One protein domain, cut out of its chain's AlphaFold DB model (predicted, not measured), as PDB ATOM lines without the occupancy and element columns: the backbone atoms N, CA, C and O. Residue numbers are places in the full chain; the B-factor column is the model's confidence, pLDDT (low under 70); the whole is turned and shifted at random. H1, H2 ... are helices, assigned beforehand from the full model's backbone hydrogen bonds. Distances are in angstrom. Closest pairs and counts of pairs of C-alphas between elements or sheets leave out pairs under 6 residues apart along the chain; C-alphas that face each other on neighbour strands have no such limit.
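Overview. This is residues 5 to 71 of the 194 residues of an uncharacterized protein of Posidoniimonas polymericola (UniProt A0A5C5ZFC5). The longest helix, H2, and the shorter H1 fold back beside each other as a long, loose helical hairpin that makes a rod. They meet at H1 residues 5 to 12 and H2 residues 49 to 57, and H2 residues 61 to 71 stick out. The printed part has 67 residues with two named helices, H1 then H2, and no named strand. It is all helix and extended, with a radius of gyration of the C-alphas of 17.7 A and spans of 62 by 21 by 10 A.

Along the chain. Find C-alpha 40 at (112.475, 136.761, 189.630); from there H2, residues 40 to 71, runs 46.3 A to C-alpha 71 at (88.987, 108.519, 161.514). Then find C-alpha 5 at (99.024, 113.441, 180.997), where H1, residues 5 to 29, begins its 36.9 A.

Arrangement. H2 touches H1 at the C-alphas of Val 53 and Ala 8, their closest, 6.0 A apart. This hairpin's helices run opposite ways at a shallow tilt of 8 degrees. In H1 and H2 every O i to N i+4 pair is within hydrogen-bond range.

Size, cuts and confidence. The C-alphas of Ala 32 and Phe 71, the two farthest apart, are 62.4 A apart. Look at residues 28 to 34 and 36 to 41, which stand free; the link from H1 to H2, 10 residues, is short. The printed part has no cut. Residues 5 to 38 have pLDDT under 70.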
ATOM      1  N   ARG A   5      99.756 112.733 179.927       57.50
ATOM      2  CA  ARG A   5      99.024 113.441 180.997       57.50
ATOM      3  C   ARG A   5      99.546 113.153 182.407       57.50
ATOM      4  O   ARG A   5      99.694 114.078 183.203       57.50
ATOM      5  N   TYR A   6      99.876 111.898 182.719       57.72
ATOM      6  CA  TYR A   6     100.394 111.546 184.046       57.72
ATOM      7  C   TYR A   6     101.825 112.039 184.270       57.72
ATOM      8  O   TYR A   6     102.177 112.379 185.397       57.72
ATOM      9  N   ALA A   7     102.631 112.134 183.211       58.44
ATOM     10  CA  ALA A   7     103.982 112.679 183.293       58.44
ATOM     11  C   ALA A   7     103.954 114.199 183.505       58.44
ATOM     12  O   ALA A   7     104.670 114.706 184.365       58.44
ATOM     13  N   ALA A   8     103.075 114.920 182.800       56.97
ATOM     14  CA  ALA A   8     102.900 116.362 182.986       56.97
ATOM     15  C   ALA A   8     102.412 116.706 184.405       56.97
ATOM     16  O   ALA A   8     102.965 117.600 185.047       56.97
ATOM     17  N   ILE A   9     101.439 115.951 184.931       60.81
ATOM     18  CA  ILE A   9     100.955 116.104 186.313       60.81
ATOM     19  C   ILE A   9     102.064 115.768 187.322       60.81
ATOM     20  O   ILE A   9     102.278 116.526 188.266       60.81
ATOM     21  N   ALA A  10     102.818 114.684 187.110       58.47
ATOM     22  CA  ALA A  10     103.921 114.300 187.991       58.47
ATOM     23  C   ALA A  10     105.035 115.363 188.043       58.47
ATOM     24  O   ALA A  10     105.542 115.658 189.125       58.47
ATOM     25  N   ILE A  11     105.377 115.985 186.908       62.09
ATOM     26  CA  ILE A  11     106.366 117.075 186.836       62.09
ATOM     27  C   ILE A  11     105.878 118.310 187.610       62.09
ATOM     28  O   ILE A  11     106.645 118.916 188.362       62.09
ATOM     29  N   LEU A  12     104.597 118.661 187.481       59.84
ATOM     30  CA  LEU A  12     103.995 119.801 188.182       59.84
ATOM     31  C   LEU A  12     103.996 119.594 189.706       59.84
ATOM     32  O   LEU A  12     104.398 120.487 190.455       59.84
ATOM     33  N   VAL A  13     103.632 118.389 190.161       61.50
ATOM     34  CA  VAL A  13     103.640 118.006 191.583       61.50
ATOM     35  C   VAL A  13     105.063 117.975 192.150       61.50
ATOM     36  O   VAL A  13     105.312 118.551 193.212       61.50
ATOM     37  N   ALA A  14     106.021 117.377 191.433       60.47
ATOM     38  CA  ALA A  14     107.418 117.307 191.866       60.47
ATOM     39  C   ALA A  14     108.062 118.699 191.993       60.47
ATOM     40  O   ALA A  14     108.802 118.962 192.942       60.47
ATOM     41  N   THR A  15     107.735 119.621 191.083       61.22
ATOM     42  CA  THR A  15     108.284 120.987 191.102       61.22
ATOM     43  C   THR A  15     107.683 121.827 192.232       61.22
ATOM     44  O   THR A  15     108.410 122.547 192.921       61.22
ATOM     45  N   GLY A  16     106.375 121.690 192.490       60.69
ATOM     46  CA  GLY A  16     105.720 122.315 193.644       60.69
ATOM     47  C   GLY A  16     106.306 121.840 194.979       60.69
ATOM     48  O   GLY A  16     106.599 122.660 195.854       60.69
ATOM     49  N   ALA A  17     106.566 120.534 195.106       60.03
ATOM     50  CA  ALA A  17     107.211 119.948 196.281       60.03
ATOM     51  C   ALA A  17     108.665 120.429 196.455       60.03
ATOM     52  O   ALA A  17     109.063 120.800 197.561       60.03
ATOM     53  N   GLY A  18     109.441 120.503 195.366       60.25
ATOM     54  CA  GLY A  18     110.821 121.000 195.382       60.25
ATOM     55  C   GLY A  18     110.932 122.465 195.825       60.25
ATOM     56  O   GLY A  18     111.761 122.800 196.672       60.25
ATOM     57  N   LEU A  19     110.043 123.335 195.334       60.00
ATOM     58  CA  LEU A  19     109.976 124.743 195.756       60.00
ATOM     59  C   LEU A  19     109.566 124.887 197.233       60.00
ATOM     60  O   LEU A  19     110.092 125.751 197.941       60.00
ATOM     61  N   GLY A  20     108.668 124.022 197.720       60.84
ATOM     62  CA  GLY A  20     108.282 123.956 199.131       60.84
ATOM     63  C   GLY A  20     109.440 123.554 200.051       60.84
ATOM     64  O   GLY A  20     109.676 124.210 201.070       60.84
ATOM     65  N   ALA A  21     110.214 122.539 199.658       59.91
ATOM     66  CA  ALA A  21     111.378 122.067 200.408       59.91
ATOM     67  C   ALA A  21     112.485 123.136 200.501       59.91
ATOM     68  O   ALA A  21     113.025 123.383 201.579       59.91
ATOM     69  N   VAL A  22     112.768 123.851 199.404       62.75
ATOM     70  CA  VAL A  22     113.758 124.947 199.388       62.75
ATOM     71  C   VAL A  22     113.346 126.096 200.314       62.75
ATOM     72  O   VAL A  22     114.194 126.667 201.008       62.75
ATOM     73  N   ARG A  23     112.047 126.419 200.388       63.53
ATOM     74  CA  ARG A  23     111.529 127.434 201.322       63.53
ATOM     75  C   ARG A  23     111.662 127.003 202.779       63.53
ATOM     76  O   ARG A  23     112.040 127.832 203.606       63.53
ATOM     77  N   GLN A  24     111.406 125.732 203.095       63.66
ATOM     78  CA  GLN A  24     111.598 125.216 204.454       63.66
ATOM     79  C   GLN A  24     113.071 125.224 204.879       63.66
ATOM     80  O   GLN A  24     113.374 125.667 205.985       63.66
ATOM     81  N   ILE A  25     113.995 124.835 203.994       64.50
ATOM     82  CA  ILE A  25     115.440 124.856 204.281       64.50
ATOM     83  C   ILE A  25     115.948 126.291 204.500       64.50
ATOM     84  O   ILE A  25     116.735 126.531 205.415       64.50
ATOM     85  N   ARG A  26     115.480 127.271 203.710       62.16
ATOM     86  CA  ARG A  26     115.821 128.693 203.926       62.16
ATOM     87  C   ARG A  26     115.295 129.209 205.266       62.16
ATOM     88  O   ARG A  26     116.034 129.876 205.980       62.16
ATOM     89  N   LYS A  27     114.061 128.849 205.632       64.88
ATOM     90  CA  LYS A  27     113.448 129.228 206.915       64.88
ATOM     91  C   LYS A  27     114.167 128.604 208.121       64.88
ATOM     92  O   LYS A  27     114.251 129.239 209.163       64.88
ATOM     93  N   ALA A  28     114.701 127.390 207.972       66.31
ATOM     94  CA  ALA A  28     115.496 126.727 209.008       66.31
ATOM     95  C   ALA A  28     116.890 127.356 209.201       66.31
ATOM     96  O   ALA A  28     117.449 127.262 210.288       66.31
ATOM     97  N   ARG A  29     117.451 127.992 208.161       67.94
ATOM     98  CA  ARG A  29     118.764 128.661 208.219       67.94
ATOM     99  C   ARG A  29     118.711 130.098 208.730       67.94
ATOM    100  O   ARG A  29     119.692 130.535 209.319       67.94
ATOM    101  N   ASP A  30     117.613 130.817 208.513       67.19
ATOM    102  CA  ASP A  30     117.443 132.181 209.022       67.19
ATOM    103  C   ASP A  30     115.968 132.456 209.387       67.19
ATOM    104  O   ASP A  30     115.153 132.784 208.517       67.19
ATOM    105  N   PRO A  31     115.588 132.295 210.668       63.72
ATOM    106  CA  PRO A  31     114.205 132.443 211.120       63.72
ATOM    107  C   PRO A  31     113.742 133.907 211.227       63.72
ATOM    108  O   PRO A  31     112.537 134.144 211.332       63.72
ATOM    109  N   ALA A  32     114.664 134.881 211.191       58.84
ATOM    110  CA  ALA A  32     114.359 136.313 211.258       58.84
ATOM    111  C   ALA A  32     114.190 136.956 209.869       58.84
ATOM    112  O   ALA A  32     113.672 138.072 209.759       58.84
ATOM    113  N   ALA A  33     114.574 136.253 208.798       57.22
ATOM    114  CA  ALA A  33     114.356 136.699 207.432       57.22
ATOM    115  C   ALA A  33     112.850 136.851 207.153       57.22
ATOM    116  O   ALA A  33     112.107 135.872 207.021       57.22
ATOM    117  N   ARG A  34     112.379 138.101 207.022       55.94
ATOM    118  CA  ARG A  34     111.052 138.392 206.464       55.94
ATOM    119  C   ARG A  34     110.963 137.715 205.096       55.94
ATOM    120  O   ARG A  34     111.670 138.095 204.164       55.94
ATOM    121  N   LEU A  35     110.078 136.724 204.976       58.88
ATOM    122  CA  LEU A  35     109.692 136.069 203.722       58.88
ATOM    123  C   LEU A  35     108.962 137.079 202.821       58.88
ATOM    124  O   LEU A  35     107.754 137.002 202.624       58.88
ATOM    125  N   SER A  36     109.670 138.076 202.304       58.12
ATOM    126  CA  SER A  36     109.089 139.118 201.465       58.12
ATOM    127  C   SER A  36     109.923 139.304 200.209       58.12
ATOM    128  O   SER A  36     110.763 140.198 200.141       58.12
ATOM    129  N   ARG A  37     109.667 138.423 199.238       64.88
ATOM    130  CA  ARG A  37     109.616 138.641 197.778       64.88
ATOM    131  C   ARG A  37     109.961 137.328 197.080       64.88
ATOM    132  O   ARG A  37     111.029 136.763 197.288       64.88
ATOM    133  N   VAL A  38     109.033 136.842 196.258       65.19
ATOM    134  CA  VAL A  38     109.315 135.774 195.291       65.19
ATOM    135  C   VAL A  38     110.439 136.282 194.388       65.19
ATOM    136  O   VAL A  38     110.338 137.387 193.854       65.19
ATOM    137  N   SER A  39     111.534 135.529 194.261       75.69
ATOM    138  CA  SER A  39     112.638 135.949 193.391       75.69
ATOM    139  C   SER A  39     112.206 135.896 191.921       75.69
ATOM    140  O   SER A  39     111.419 135.031 191.536       75.69
ATOM    141  N   LEU A  40     112.732 136.791 191.078       75.56
ATOM    142  CA  LEU A  40     112.475 136.761 189.630       75.56
ATOM    143  C   LEU A  40     112.829 135.402 189.016       75.56
ATOM    144  O   LEU A  40     112.126 134.925 188.131       75.56
ATOM    145  N   THR A  41     113.861 134.739 189.538       73.19
ATOM    146  CA  THR A  41     114.251 133.385 189.137       73.19
ATOM    147  C   THR A  41     113.167 132.356 189.464       73.19
ATOM    148  O   THR A  41     112.860 131.519 188.623       73.19
ATOM    149  N   GLU A  42     112.539 132.431 190.645       72.06
ATOM    150  CA  GLU A  42     111.405 131.560 191.001       72.06
ATOM    151  C   GLU A  42     110.215 131.788 190.056       72.06
ATOM    152  O   GLU A  42     109.614 130.821 189.590       72.06
ATOM    153  N   VAL A  43     109.913 133.043 189.705       77.19
ATOM    154  CA  VAL A  43     108.856 133.361 188.726       77.19
ATOM    155  C   VAL A  43     109.208 132.822 187.337       77.19
ATOM    156  O   VAL A  43     108.357 132.220 186.681       77.19
ATOM    157  N   PHE A  44     110.453 132.984 186.889       75.56
ATOM    158  CA  PHE A  44     110.905 132.530 185.572       75.56
ATOM    159  C   PHE A  44     110.872 131.002 185.437       75.56
ATOM    160  O   PHE A  44     110.424 130.474 184.419       75.56
ATOM    161  N   VAL A  45     111.285 130.278 186.483       77.06
ATOM    162  CA  VAL A  45     111.225 128.808 186.508       77.06
ATOM    163  C   VAL A  45     109.775 128.329 186.456       77.06
ATOM    164  O   VAL A  45     109.450 127.470 185.640       77.06
ATOM    165  N   VAL A  46     108.888 128.908 187.272       76.38
ATOM    166  CA  VAL A  46     107.468 128.517 187.293       76.38
ATOM    167  C   VAL A  46     106.790 128.816 185.955       76.38
ATOM    168  O   VAL A  46     106.083 127.960 185.428       76.38
ATOM    169  N   THR A  47     107.022 129.994 185.377       75.75
ATOM    170  CA  THR A  47     106.428 130.381 184.084       75.75
ATOM    171  C   THR A  47     106.940 129.521 182.928       75.75
ATOM    172  O   THR A  47     106.134 129.064 182.119       75.75
ATOM    173  N   SER A  48     108.240 129.218 182.887       76.62
ATOM    174  CA  SER A  48     108.822 128.322 181.875       76.62
ATOM    175  C   SER A  48     108.269 126.899 181.983       76.62
ATOM    176  O   SER A  48     107.933 126.283 180.972       76.62
ATOM    177  N   LEU A  49     108.117 126.383 183.209       77.12
ATOM    178  CA  LEU A  49     107.545 125.058 183.448       77.12
ATOM    179  C   LEU A  49     106.067 125.001 183.033       77.12
ATOM    180  O   LEU A  49     105.643 124.050 182.377       77.12
ATOM    181  N   LEU A  50     105.293 126.035 183.368       79.44
ATOM    182  CA  LEU A  50     103.889 126.151 182.978       79.44
ATOM    183  C   LEU A  50     103.740 126.179 181.449       79.44
ATOM    184  O   LEU A  50     102.908 125.459 180.896       79.44
ATOM    185  N   ALA A  51     104.582 126.954 180.759       79.12
ATOM    186  CA  ALA A  51     104.612 127.009 179.300       79.12
ATOM    187  C   ALA A  51     104.937 125.638 178.680       79.12
ATOM    188  O   ALA A  51     104.278 125.229 177.724       79.12
ATOM    189  N   ALA A  52     105.890 124.895 179.253       76.88
ATOM    190  CA  ALA A  52     106.219 123.542 178.806       76.88
ATOM    191  C   ALA A  52     105.042 122.566 178.984       76.88
ATOM    192  O   ALA A  52     104.736 121.801 178.070       76.88
ATOM    193  N   VAL A  53     104.330 122.625 180.115       80.81
ATOM    194  CA  VAL A  53     103.130 121.802 180.357       80.81
ATOM    195  C   VAL A  53     102.035 122.116 179.337       80.81
ATOM    196  O   VAL A  53     101.497 121.197 178.720       80.81
ATOM    197  N   PHE A  54     101.735 123.397 179.098       81.25
ATOM    198  CA  PHE A  54     100.751 123.787 178.084       81.25
ATOM    199  C   PHE A  54     101.167 123.371 176.670       81.25
ATOM    200  O   PHE A  54     100.315 122.950 175.890       81.25
ATOM    201  N   ALA A  55     102.459 123.426 176.338       79.94
ATOM    202  CA  ALA A  55     102.960 122.954 175.051       79.94
ATOM    203  C   ALA A  55     102.756 121.439 174.870       79.94
ATOM    204  O   ALA A  55     102.345 121.017 173.787       79.94
ATOM    205  N   ILE A  56     102.981 120.635 175.919       81.62
ATOM    206  CA  ILE A  56     102.740 119.182 175.908       81.62
ATOM    207  C   ILE A  56     101.244 118.891 175.755       81.62
ATOM    208  O   ILE A  56     100.859 118.166 174.840       81.62
ATOM    209  N   LEU A  57     100.396 119.509 176.583       77.50
ATOM    210  CA  LEU A  57      98.941 119.337 176.504       77.50
ATOM    211  C   LEU A  57      98.392 119.776 175.137       77.50
ATOM    212  O   LEU A  57      97.557 119.093 174.546       77.50
ATOM    213  N   GLY A  58      98.897 120.883 174.587       82.62
ATOM    214  CA  GLY A  58      98.537 121.350 173.250       82.62
ATOM    215  C   GLY A  58      99.049 120.438 172.129       82.62
ATOM    216  O   GLY A  58      98.412 120.322 171.081       82.62
ATOM    217  N   ALA A  59     100.192 119.770 172.308       81.69
ATOM    218  CA  ALA A  59     100.676 118.761 171.368       81.69
ATOM    219  C   ALA A  59      99.799 117.499 171.388       81.69
ATOM    220  O   ALA A  59      99.410 117.045 170.311       81.69
ATOM    221  N   GLU A  60      99.427 116.998 172.570       78.75
ATOM    222  CA  GLU A  60      98.485 115.878 172.728       78.75
ATOM    223  C   GLU A  60      97.138 116.198 172.080       78.75
ATOM    224  O   GLU A  60      96.666 115.454 171.227       78.75
ATOM    225  N   HIS A  61      96.556 117.356 172.405       80.44
ATOM    226  CA  HIS A  61      95.267 117.750 171.847       80.44
ATOM    227  C   HIS A  61      95.303 117.826 170.312       80.44
ATOM    228  O   HIS A  61      94.378 117.377 169.640       80.44
ATOM    229  N   ARG A  62      96.406 118.314 169.723       84.81
ATOM    230  CA  ARG A  62      96.596 118.291 168.262       84.81
ATOM    231  C   ARG A  62      96.735 116.878 167.699       84.81
ATOM    232  O   ARG A  62      96.307 116.650 166.569       84.81
ATOM    233  N   GLN A  63      97.344 115.945 168.428       82.50
ATOM    234  CA  GLN A  63      97.398 114.540 168.017       82.50
ATOM    235  C   GLN A  63      96.011 113.895 168.055       82.50
ATOM    236  O   GLN A  63      95.653 113.221 167.090       82.50
ATOM    237  N   ASP A  64      95.221 114.169 169.095       79.19
ATOM    238  CA  ASP A  64      93.841 113.691 169.222       79.19
ATOM    239  C   ASP A  64      92.970 114.226 168.078       79.19
ATOM    240  O   ASP A  64      92.321 113.444 167.385       79.19
ATOM    241  N   LEU A  65      93.044 115.530 167.785       84.12
ATOM    242  CA  LEU A  65      92.333 116.140 166.653       84.12
ATOM    243  C   LEU A  65      92.753 115.530 165.307       84.12
ATOM    244  O   LEU A  65      91.917 115.261 164.449       84.12
ATOM    245  N   ARG A  66      94.052 115.261 165.109       86.00
ATOM    246  CA  ARG A  66      94.544 114.573 163.901       86.00
ATOM    247  C   ARG A  66      94.079 113.121 163.829       86.00
ATOM    248  O   ARG A  66      93.924 112.593 162.731       86.00
ATOM    249  N   ALA A  67      93.928 112.438 164.960       81.69
ATOM    250  CA  ALA A  67      93.392 111.084 165.001       81.69
ATOM    251  C   ALA A  67      91.895 111.077 164.667       81.69
ATOM    252  O   ALA A  67      91.475 110.263 163.848       81.69
ATOM    253  N   GLN A  68      91.129 112.027 165.209       83.44
ATOM    254  CA  GLN A  68      89.714 112.216 164.885       83.44
ATOM    255  C   GLN A  68      89.512 112.535 163.404       83.44
ATOM    256  O   GLN A  68      88.819 111.789 162.727       83.44
ATOM    257  N   ALA A  69      90.208 113.538 162.863       87.19
ATOM    258  CA  ALA A  69      90.083 113.904 161.449       87.19
ATOM    259  C   ALA A  69      90.484 112.763 160.493       87.19
ATOM    260  O   ALA A  69      89.931 112.637 159.402       87.19
ATOM    261  N   ARG A  70      91.453 111.918 160.878       86.44
ATOM    262  CA  ARG A  70      91.792 110.704 160.114       86.44
ATOM    263  C   ARG A  70      90.670 109.675 160.167       86.44
ATOM    264  O   ARG A  70      90.337 109.110 159.132       86.44
ATOM    265  N   PHE A  71      90.097 109.448 161.347       84.25
ATOM    266  CA  PHE A  71      88.987 108.519 161.514       84.25
ATOM    267  C   PHE A  71      87.732 108.987 160.768       84.25
ATOM    268  O   PHE A  71      87.095 108.173 160.120       84.25
TER     269      PHE A  71